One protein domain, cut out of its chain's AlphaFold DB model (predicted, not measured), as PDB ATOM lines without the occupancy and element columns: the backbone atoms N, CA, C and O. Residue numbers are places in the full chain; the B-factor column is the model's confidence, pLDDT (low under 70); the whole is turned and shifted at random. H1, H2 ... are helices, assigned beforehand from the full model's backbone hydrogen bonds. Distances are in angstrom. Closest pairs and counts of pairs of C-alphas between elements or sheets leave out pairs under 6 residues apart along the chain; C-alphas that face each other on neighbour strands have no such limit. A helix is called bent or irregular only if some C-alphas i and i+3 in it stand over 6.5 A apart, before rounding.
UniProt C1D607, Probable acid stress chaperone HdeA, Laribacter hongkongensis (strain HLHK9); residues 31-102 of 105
ATOM      1  N   GLN A  31     108.787  40.869 291.005       94.19
ATOM      2  CA  GLN A  31     108.925  42.329 290.989       94.19
ATOM      3  C   GLN A  31     107.639  43.056 290.569       94.19
ATOM      4  O   GLN A  31     107.659  44.277 290.384       94.19
ATOM      5  N   TRP A  32     106.537  42.335 290.360       96.31
ATOM      6  CA  TRP A  32     105.271  42.945 289.971       96.31
ATOM      7  C   TRP A  32     104.616  43.676 291.142       96.31
ATOM      8  O   TRP A  32     104.651  43.219 292.293       96.31
ATOM      9  N   THR A  33     103.980  44.799 290.836       97.81
ATOM     10  CA  THR A  33     102.998  45.428 291.713       97.81
ATOM     11  C   THR A  33     101.638  44.760 291.536       97.81
ATOM     12  O   THR A  33     101.356  44.091 290.540       97.81
ATOM     13  N   CYS A  34     100.766  44.956 292.514       97.75
ATOM     14  CA  CYS A  34      99.371  44.563 292.412       97.75
ATOM     15  C   CYS A  34      98.662  45.246 291.235       97.75
ATOM     16  O   CYS A  34      97.848  44.613 290.574       97.75
ATOM     17  N   GLU A  35      98.994  46.496 290.917       96.88
ATOM     18  CA  GLU A  35      98.472  47.200 289.743       96.88
ATOM     19  C   GLU A  35      98.813  46.476 288.439       96.88
ATOM     20  O   GLU A  35      97.930  46.228 287.627       96.88
ATOM     21  N   GLU A  36     100.066  46.065 288.276       96.25
ATOM     22  CA  GLU A  36     100.537  45.342 287.094       96.25
ATOM     23  C   GLU A  36      99.945  43.935 286.961       96.25
ATOM     24  O   GLU A  36      99.767  43.438 285.854       96.25
ATOM     25  N   PHE A  37      99.625  43.280 288.074       96.25
ATOM     26  CA  PHE A  37      98.848  42.043 288.042       96.25
ATOM     27  C   PHE A  37      97.389  42.306 287.641       96.25
ATOM     28  O   PHE A  37      96.795  41.549 286.872       96.25
ATOM     29  N   LEU A  38      96.794  43.384 288.153       95.94
ATOM     30  CA  LEU A  38      95.396  43.726 287.900       95.94
ATOM     31  C   LEU A  38      95.130  44.172 286.456       95.94
ATOM     32  O   LEU A  38      93.979  44.071 286.032       95.94
ATOM     33  N   THR A  39      96.147  44.632 285.719       94.25
ATOM     34  CA  THR A  39      96.030  44.996 284.293       94.25
ATOM     35  C   THR A  39      95.935  43.790 283.367       94.25
ATOM     36  O   THR A  39      95.510  43.959 282.225       94.25
ATOM     37  N   LEU A  40      96.305  42.587 283.825       92.81
ATOM     38  CA  LEU A  40      96.072  41.367 283.058       92.81
ATOM     39  C   LEU A  40      94.578  41.196 282.777       92.81
ATOM     40  O   LEU A  40      93.734  41.533 283.612       92.81
ATOM     41  N   ASP A  41      94.259  40.604 281.628       90.62
ATOM     42  CA  ASP A  41      92.905  40.106 281.401       90.62
ATOM     43  C   ASP A  41      92.559  39.055 282.466       90.62
ATOM     44  O   ASP A  41      93.422  38.272 282.885       90.62
ATOM     45  N   ASP A  42      91.302  39.035 282.905       90.81
ATOM     46  CA  ASP A  42      90.838  38.127 283.953       90.81
ATOM     47  C   ASP A  42      91.121  36.660 283.614       90.81
ATOM     48  O   ASP A  42      91.483  35.893 284.507       90.81
ATOM     49  N   GLN A  43      91.072  36.285 282.331       91.50
ATOM     50  CA  GLN A  43      91.375  34.922 281.888       91.50
ATOM     51  C   GLN A  43      92.853  34.531 282.075       91.50
ATOM     52  O   GLN A  43      93.170  33.349 282.169       91.50
ATOM     53  N   PHE A  44      93.768  35.506 282.147       92.25
ATOM     54  CA  PHE A  44      95.211  35.272 282.291       92.25
ATOM     55  C   PHE A  44      95.718  35.429 283.728       92.25
ATOM     56  O   PHE A  44      96.838  35.005 284.029       92.25
ATOM     57  N   LYS A  45      94.915  35.984 284.640       94.38
ATOM     58  CA  LYS A  45      95.278  36.095 286.064       94.38
ATOM     59  C   LYS A  45      95.568  34.735 286.716       94.38
ATOM     60  O   LYS A  45      96.600  34.646 287.386       94.38
ATOM     61  N   PRO A  46      94.773  33.668 286.481       93.56
ATOM     62  CA  PRO A  46      95.095  32.336 286.987       93.56
ATOM     63  C   PRO A  46      96.451  31.819 286.507       93.56
ATOM     64  O   PRO A  46      97.185  31.227 287.290       93.56
ATOM     65  N   ASN A  47      96.840  32.113 285.263       92.06
ATOM     66  CA  ASN A  47      98.127  31.675 284.715       92.06
ATOM     67  C   ASN A  47      99.308  32.353 285.419       92.06
ATOM     68  O   ASN A  47     100.311  31.703 285.701       92.06
ATOM     69  N   ALA A  48      99.196  33.646 285.741       92.50
ATOM     70  CA  ALA A  48     100.226  34.359 286.499       92.50
ATOM     71  C   ALA A  48     100.363  33.813 287.930       92.50
ATOM     72  O   ALA A  48     101.476  33.661 288.440       92.50
ATOM     73  N   VAL A  49      99.235  33.487 288.562       92.25
ATOM     74  CA  VAL A  49      99.162  32.869 289.892       92.25
ATOM     75  C   VAL A  49      99.771  31.461 289.872       92.25
ATOM     76  O   VAL A  49     100.630  31.163 290.698       92.25
ATOM     77  N   TYR A  50      99.421  30.642 288.882       88.31
ATOM     78  CA  TYR A  50      99.971  29.301 288.674       88.31
ATOM     79  C   TYR A  50     101.483  29.319 288.398       88.31
ATOM     80  O   TYR A  50     102.251  28.611 289.040       88.31
ATOM     81  N   PHE A  51     101.951  30.194 287.504       87.81
ATOM     82  CA  PHE A  51     103.386  30.359 287.245       87.81
ATOM     83  C   PHE A  51     104.160  30.739 288.517       87.81
ATOM     84  O   PHE A  51     105.274  30.278 288.752       87.81
ATOM     85  N   SER A  52     103.551  31.575 289.357       86.69
ATOM     86  CA  SER A  52     104.136  32.031 290.617       86.69
ATOM     87  C   SER A  52     104.185  30.939 291.690       86.69
ATOM     88  O   SER A  52     105.111  30.919 292.499       86.69
ATOM     89  N   GLU A  53     103.223  30.020 291.690       79.50
ATOM     90  CA  GLU A  53     103.183  28.851 292.574       79.50
ATOM     91  C   GLU A  53     104.415  27.957 292.360       79.50
ATOM     92  O   GLU A  53     105.131  27.645 293.319       79.50
ATOM     93  N   GLY A  54     104.770  27.696 291.099       74.19
ATOM     94  CA  GLY A  54     105.987  26.963 290.735       74.19
ATOM     95  C   GLY A  54     107.291  27.617 291.216       74.19
ATOM     96  O   GLY A  54     108.278  26.922 291.448       74.19
ATOM     97  N   LEU A  55     107.305  28.938 291.434       72.25
ATOM     98  CA  LEU A  55     108.451  29.659 292.009       72.25
ATOM     99  C   LEU A  55     108.508  29.579 293.544       72.25
ATOM    100  O   LEU A  55     109.564  29.817 294.133       72.25
ATOM    101  N   ASN A  56     107.387  29.281 294.207       66.88
ATOM    102  CA  ASN A  56     107.302  29.163 295.665       66.88
ATOM    103  C   ASN A  56     107.746  27.773 296.162       66.88
ATOM    104  O   ASN A  56     108.255  27.643 297.278       66.88
ATOM    105  N   LYS A  57     107.606  26.731 295.332       64.69
ATOM    106  CA  LYS A  57     108.076  25.371 295.633       64.69
ATOM    107  C   LYS A  57     109.610  25.297 295.528       64.69
ATOM    108  O   LYS A  57     110.182  25.353 294.447       64.69
ATOM    109  N   LYS A  58     110.269  25.199 296.689       56.47
ATOM    110  CA  LYS A  58     111.722  25.117 297.001       56.47
ATOM    111  C   LYS A  58     112.643  24.355 296.007       56.47
ATOM    112  O   LYS A  58     113.267  23.363 296.373       56.47
ATOM    113  N   HIS A  59     112.824  24.865 294.791       48.56
ATOM    114  CA  HIS A  59     113.874  24.479 293.832       48.56
ATOM    115  C   HIS A  59     113.884  23.020 293.327       48.56
ATOM    116  O   HIS A  59     114.879  22.605 292.738       48.56
ATOM    117  N   GLN A  60     112.806  22.246 293.491       55.75
ATOM    118  CA  GLN A  60     112.733  20.867 292.982       55.75
ATOM    119  C   GLN A  60     111.494  20.677 292.094       55.75
ATOM    120  O   GLN A  60     110.439  20.277 292.581       55.75
ATOM    121  N   PRO A  61     111.594  20.985 290.786       58.75
ATOM    122  CA  PRO A  61     110.471  20.874 289.851       58.75
ATOM    123  C   PRO A  61     109.958  19.437 289.657       58.75
ATOM    124  O   PRO A  61     108.854  19.260 289.160       58.75
ATOM    125  N   VAL A  62     110.728  18.418 290.056       55.50
ATOM    126  CA  VAL A  62     110.388  16.995 289.870       55.50
ATOM    127  C   VAL A  62     109.226  16.498 290.741       55.50
ATOM    128  O   VAL A  62     108.540  15.576 290.316       55.50
ATOM    129  N   ASP A  63     108.942  17.150 291.875       60.25
ATOM    130  CA  ASP A  63     107.815  16.801 292.766       60.25
ATOM    131  C   ASP A  63     106.678  17.842 292.730       60.25
ATOM    132  O   ASP A  63     105.712  17.777 293.496       60.25
ATOM    133  N   ALA A  64     106.783  18.853 291.860       65.38
ATOM    134  CA  ALA A  64     105.782  19.902 291.754       65.38
ATOM    135  C   ALA A  64     104.534  19.378 291.028       65.38
ATOM    136  O   ALA A  64     104.511  19.232 289.809       65.38
ATOM    137  N   VAL A  65     103.468  19.123 291.786       74.19
ATOM    138  CA  VAL A  65     102.145  18.840 291.215       74.19
ATOM    139  C   VAL A  65     101.551  20.127 290.643       74.19
ATOM    140  O   VAL A  65     101.587  21.163 291.313       74.19
ATOM    141  N   MET A  66     100.990  20.036 289.433       79.88
ATOM    142  CA  MET A  66     100.183  21.088 288.810       79.88
ATOM    143  C   MET A  66      98.904  21.307 289.629       79.88
ATOM    144  O   MET A  66      97.913  20.600 289.451       79.88
ATOM    145  N   ASP A  67      98.929  22.282 290.538       81.75
ATOM    146  CA  ASP A  67      97.777  22.644 291.367       81.75
ATOM    147  C   ASP A  67      96.911  23.720 290.689       81.75
ATOM    148  O   ASP A  67      96.828  24.876 291.113       81.75
ATOM    149  N   GLU A  68      96.270  23.335 289.584       86.56
ATOM    150  CA  GLU A  68      95.345  24.206 288.848       86.56
ATOM    151  C   GLU A  68      94.161  24.637 289.729       86.56
ATOM    152  O   GLU A  68      93.762  25.802 289.732       86.56
ATOM    153  N   THR A  69      93.628  23.710 290.529       87.88
ATOM    154  CA  THR A  69      92.489  23.984 291.417       87.88
ATOM    155  C   THR A  69      92.859  25.010 292.486       87.88
ATOM    156  O   THR A  69      92.097  25.952 292.727       87.88
ATOM    157  N   GLY A  70      94.038  24.879 293.099       87.06
ATOM    158  CA  GLY A  70      94.586  25.857 294.031       87.06
ATOM    159  C   GLY A  70      94.765  27.219 293.374       87.06
ATOM    160  O   GLY A  70      94.258  28.213 293.898       87.06
ATOM    161  N   ALA A  71      95.372  27.280 292.186       89.19
ATOM    162  CA  ALA A  71      95.545  28.534 291.451       89.19
ATOM    163  C   ALA A  71      94.205  29.229 291.149       89.19
ATOM    164  O   ALA A  71      94.061  30.429 291.408       89.19
ATOM    165  N   LEU A  72      93.196  28.492 290.676       92.75
ATOM    166  CA  LEU A  72      91.849  29.021 290.421       92.75
ATOM    167  C   LEU A  72      91.181  29.538 291.699       92.75
ATOM    168  O   LEU A  72      90.580  30.612 291.688       92.75
ATOM    169  N   LYS A  73      91.318  28.818 292.818       91.94
ATOM    170  CA  LYS A  73      90.758  29.215 294.119       91.94
ATOM    171  C   LYS A  73      91.449  30.455 294.688       91.94
ATOM    172  O   LYS A  73      90.775  31.344 295.206       91.94
ATOM    173  N   VAL A  74      92.775  30.530 294.596       92.94
ATOM    174  CA  VAL A  74      93.601  31.621 295.140       92.94
ATOM    175  C   VAL A  74      93.416  32.917 294.346       92.94
ATOM    176  O   VAL A  74      93.357  33.997 294.936       92.94
ATOM    177  N   THR A  75      93.290  32.827 293.022       95.81
ATOM    178  CA  THR A  75      93.220  33.987 292.116       95.81
ATOM    179  C   THR A  75      92.229  35.079 292.551       95.81
ATOM    180  O   THR A  75      92.671  36.218 292.721       95.81
ATOM    181  N   PRO A  76      90.928  34.808 292.791       96.69
ATOM    182  CA  PRO A  76      89.975  35.854 293.181       96.69
ATOM    183  C   PRO A  76      90.315  36.511 294.529       96.69
ATOM    184  O   PRO A  76      90.039  37.695 294.738       96.69
ATOM    185  N   MET A  77      90.960  35.778 295.442       95.56
ATOM    186  CA  MET A  77      91.406  36.322 296.725       95.56
ATOM    187  C   MET A  77      92.602  37.261 296.548       95.56
ATOM    188  O   MET A  77      92.621  38.341 297.137       95.56
ATOM    189  N   VAL A  78      93.558  36.907 295.688       96.38
ATOM    190  CA  VAL A  78      94.698  37.780 295.363       96.38
ATOM    191  C   VAL A  78      94.237  39.029 294.620       96.38
ATOM    192  O   VAL A  78      94.700  40.120 294.939       96.38
ATOM    193  N   VAL A  79      93.279  38.907 293.695       97.81
ATOM    194  CA  VAL A  79      92.631  40.065 293.054       97.81
ATOM    195  C   VAL A  79      92.028  40.991 294.108       97.81
ATOM    196  O   VAL A  79      92.313  42.187 294.096       97.81
ATOM    197  N   THR A  80      91.263  40.441 295.052       97.38
ATOM    198  CA  THR A  80      90.647  41.212 296.143       97.38
ATOM    199  C   THR A  80      91.700  41.928 296.993       97.38
ATOM    200  O   THR A  80      91.566  43.114 297.287       97.38
ATOM    201  N   GLU A  81      92.778  41.241 297.375       96.38
ATOM    202  CA  GLU A  81      93.868  41.835 298.155       96.38
ATOM    203  C   GLU A  81      94.635  42.913 297.385       96.38
ATOM    204  O   GLU A  81      94.983  43.948 297.954       96.38
ATOM    205  N   CYS A  82      94.863  42.709 296.091       97.56
ATOM    206  CA  CYS A  82      95.534  43.678 295.232       97.56
ATOM    207  C   CYS A  82      94.673  44.904 294.915       97.56
ATOM    208  O   CYS A  82      95.206  45.989 294.699       97.56
ATOM    209  N   GLN A  83      93.345  44.772 294.914       97.62
ATOM    210  CA  GLN A  83      92.443  45.916 294.776       97.62
ATOM    211  C   GLN A  83      92.486  46.844 296.000       97.62
ATOM    212  O   GLN A  83      92.289  48.046 295.836       97.62
ATOM    213  N   LYS A  84      92.779  46.313 297.199       97.75
ATOM    214  CA  LYS A  84      92.910  47.103 298.441       97.75
ATOM    215  C   LYS A  84      94.162  47.978 298.458       97.75
ATOM    216  O   LYS A  84      94.121  49.082 298.989       97.75
ATOM    217  N   ASP A  85      95.261  47.487 297.891       97.19
ATOM    218  CA  ASP A  85      96.517  48.229 297.770       97.19
ATOM    219  C   ASP A  85      97.200  47.905 296.437       97.19
ATOM    220  O   ASP A  85      97.953  46.939 296.304       97.19
ATOM    221  N   ARG A  86      96.940  48.752 295.437       97.31
ATOM    222  CA  ARG A  86      97.469  48.580 294.078       97.31
ATOM    223  C   ARG A  86      98.989  48.739 293.995       97.31
ATOM    224  O   ARG A  86      99.605  48.192 293.084       97.31
ATOM    225  N   LYS A  87      99.609  49.456 294.937       97.38
ATOM    226  CA  LYS A  87     101.060  49.708 294.933       97.38
ATOM    227  C   LYS A  87     101.848  48.617 295.655       97.38
ATOM    228  O   LYS A  87     103.069  48.566 295.511       97.38
ATOM    229  N   ALA A  88     101.174  47.739 296.397       97.81
ATOM    230  CA  ALA A  88     101.803  46.609 297.064       97.81
ATOM    231  C   ALA A  88     102.492  45.654 296.076       97.81
ATOM    232  O   ALA A  88     102.145  45.569 294.897       97.81
ATOM    233  N   SER A  89     103.444  44.874 296.592       97.38
ATOM    234  CA  SER A  89     104.036  43.750 295.864       97.38
ATOM    235  C   SER A  89     102.998  42.649 295.646       97.38
ATOM    236  O   SER A  89     102.462  42.097 296.614       97.38
ATOM    237  N   PHE A  90     102.782  42.275 294.384       96.25
ATOM    238  CA  PHE A  90     101.943  41.134 294.013       96.25
ATOM    239  C   PHE A  90     102.447  39.843 294.668       96.25
ATOM    240  O   PHE A  90     101.675  39.115 295.283       96.25
ATOM    241  N   TRP A  91     103.758  39.596 294.608       93.12
ATOM    242  CA  TRP A  91     104.382  38.390 295.157       93.12
ATOM    243  C   TRP A  91     104.145  38.219 296.661       93.12
ATOM    244  O   TRP A  91     103.842  37.121 297.131       93.12
ATOM    245  N   SER A  92     104.250  39.311 297.422       93.38
ATOM    246  CA  SER A  92     103.988  39.296 298.866       93.38
ATOM    247  C   SER A  92     102.522  38.970 299.172       93.38
ATOM    248  O   SER A  92     102.236  38.104 300.007       93.38
ATOM    249  N   LYS A  93     101.588  39.613 298.454       95.00
ATOM    250  CA  LYS A  93     100.149  39.347 298.584       95.00
ATOM    251  C   LYS A  93      99.817  37.905 298.229       95.00
ATOM    252  O   LYS A  93      99.208  37.223 299.046       95.00
ATOM    253  N   LEU A  94     100.296  37.424 297.085       93.50
ATOM    254  CA  LEU A  94     100.109  36.050 296.641       93.50
ATOM    255  C   LEU A  94     100.584  35.046 297.692       93.50
ATOM    256  O   LEU A  94      99.807  34.188 298.093       93.50
ATOM    257  N   LYS A  95     101.825  35.175 298.176       90.00
ATOM    258  CA  LYS A  95     102.390  34.253 299.173       90.00
ATOM    259  C   LYS A  95     101.555  34.213 300.451       90.00
ATOM    260  O   LYS A  95     101.257  33.134 300.951       90.00
ATOM    261  N   THR A  96     101.151  35.380 300.943       91.12
ATOM    262  CA  THR A  96     100.333  35.496 302.158       91.12
ATOM    263  C   THR A  96      98.957  34.857 301.963       91.12
ATOM    264  O   THR A  96      98.503  34.082 302.803       91.12
ATOM    265  N   THR A  97      98.292  35.145 300.840       91.00
ATOM    266  CA  THR A  97      96.988  34.561 300.506       91.00
ATOM    267  C   THR A  97      97.082  33.045 300.349       91.00
ATOM    268  O   THR A  97      96.220  32.331 300.853       91.00
ATOM    269  N   TRP A  98      98.137  32.554 299.698       87.75
ATOM    270  CA  TRP A  98      98.358  31.128 299.483       87.75
ATOM    271  C   TRP A  98      98.562  30.378 300.799       87.75
ATOM    272  O   TRP A  98      97.856  29.410 301.068       87.75
ATOM    273  N   GLN A  99      99.437  30.886 301.672       85.31
ATOM    274  CA  GLN A  99      99.675  30.318 303.004       85.31
ATOM    275  C   GLN A  99      98.393  30.244 303.841       85.31
ATOM    276  O   GLN A  99      98.149  29.252 304.522       85.31
ATOM    277  N   HIS A 100      97.543  31.271 303.773       85.62
ATOM    278  CA  HIS A 100      96.258  31.283 304.480       85.62
ATOM    279  C   HIS A 100      95.274  30.231 303.962       85.62
ATOM    280  O   HIS A 100      94.409  29.774 304.706       85.62
ATOM    281  N   ILE A 101      95.368  29.862 302.684       81.50
ATOM    282  CA  ILE A 101      94.529  28.823 302.083       81.50
ATOM    283  C   ILE A 101      95.074  27.439 302.429       81.50
ATOM    284  O   ILE A 101      94.285  26.592 302.832       81.50
ATOM    285  N   GLU A 102      96.389  27.229 302.350       78.06
ATOM    286  CA  GLU A 102      97.041  25.976 302.762       78.06
ATOM    287  C   GLU A 102      96.780  25.645 304.233       78.06
ATOM    288  O   GLU A 102      96.503  24.502 304.556       78.06
TER     289      GLU A 102
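AT A GLANCE: This is residues 31 to 102 of the 105 residues of the protein "Probable acid stress chaperone HdeA" of Laribacter hongkongensis (strain HLHK9) (UniProt C1D607). Three longer helices, H2, H3 and H4, pack crosswise with their centres at the corners of a triangle, and the short helix H1 packs on the last part of H3, at residues 79 to 83. Between H2 and H3 the backbone swings out in a loop, and its residues 58 to 63 stick out at the other end of the long axis from H3's last residue. The printed part has 72 residues with four named helices, in the order H1, H2, H3, H4, and no named strand. The class is all helix, with 47 of the 72 residues in the helices. The whole is compact, with a radius of gyration of the C-alphas of 11.6 A, yet elongated in outline, spanning 34 by 21 by 20 A.

IN THESE COORDINATES: The printed part begins at Gln 31, and H1 follows at residues 34 to 38, 6.1 A from first to last C-alpha; C-alpha 34 is at (99.371, 44.563, 292.412). H2 holds residues 45 to 56 and is 16.9 A long from first to last C-alpha. H3, residues 68 to 84, is the longest helix by residues and measures 24.9 A, from C-alpha 68 at (95.345, 24.206, 288.848) to C-alpha 84 at (92.910, 47.103, 298.441). H3 is irregular, but only just: C-alphas 73 and 76 are 6.8 A apart. It also has a kink of 31 degrees near residue 76. H4, residues 90 to 102, is 18.2 A long and ends with C-alpha 102 at (97.041, 25.976, 302.762).

HOW THE PARTS SIT: H2 and H3 are the hub, each touching the three other helices. They touch each other with 11 pairs of C-alphas within 8 A, H3 with residues 68 to 75 alone, and their closest C-alphas are those of Tyr 50 and Ala 71, 5.3 A apart. Their lines are about perpendicular, at 76 degrees. H3 and H4 touch, and their closest C-alphas, those of Val 78 and Leu 94, are 5.8 A apart. These two stand at a steep tilt of 54 degrees and run opposite ways. H2 and H4 only just touch, with 3 pairs of C-alphas within 8 A, H4 with residues 91 to 95 alone; the closest C-alphas are those of Val 49 and Leu 94, 7.5 A apart. Their lines are about perpendicular, at 79 degrees. H1 touches H3, which takes part with residues 79 to 83 alone, and the closest C-alphas are those of Cys 34 and Cys 82, 4.8 A apart. H1 and H2 only just touch, with 3 pairs of C-alphas within 8 A; the closest C-alphas are those of Phe 37 and Lys 45, 7.2 A apart, and H2 touches with residues 45 to 48 alone. H1 and H4 are close but not clearly touching: the closest C-alphas, those of Cys 34 and Phe 90, are 4.6 A apart. In H1 and H4 every O i to N i+4 pair is within hydrogen-bond range, while in H2 7 of 8 pairs are and in H3 11 of 13.

THE WHOLE: The two C-alphas farthest apart are those of Val 62 and Lys 84, at 35.9 A. The printed part runs from residue 31 to 102 of a chain of 105 residues and has no cut; its first and last C-alphas are 23.4 A apart. The link from H1 to H2 is short, with 6 residues; that from H2 to H3 is long, with 11; that from H3 to H4 is tight, with 5. Within the long link residues 58 to 63 stand free. The mean pLDDT of the printed part is 87.4, and the model's confidence is low, under 70, at residues 56 to 64, of which 56 belongs to H2.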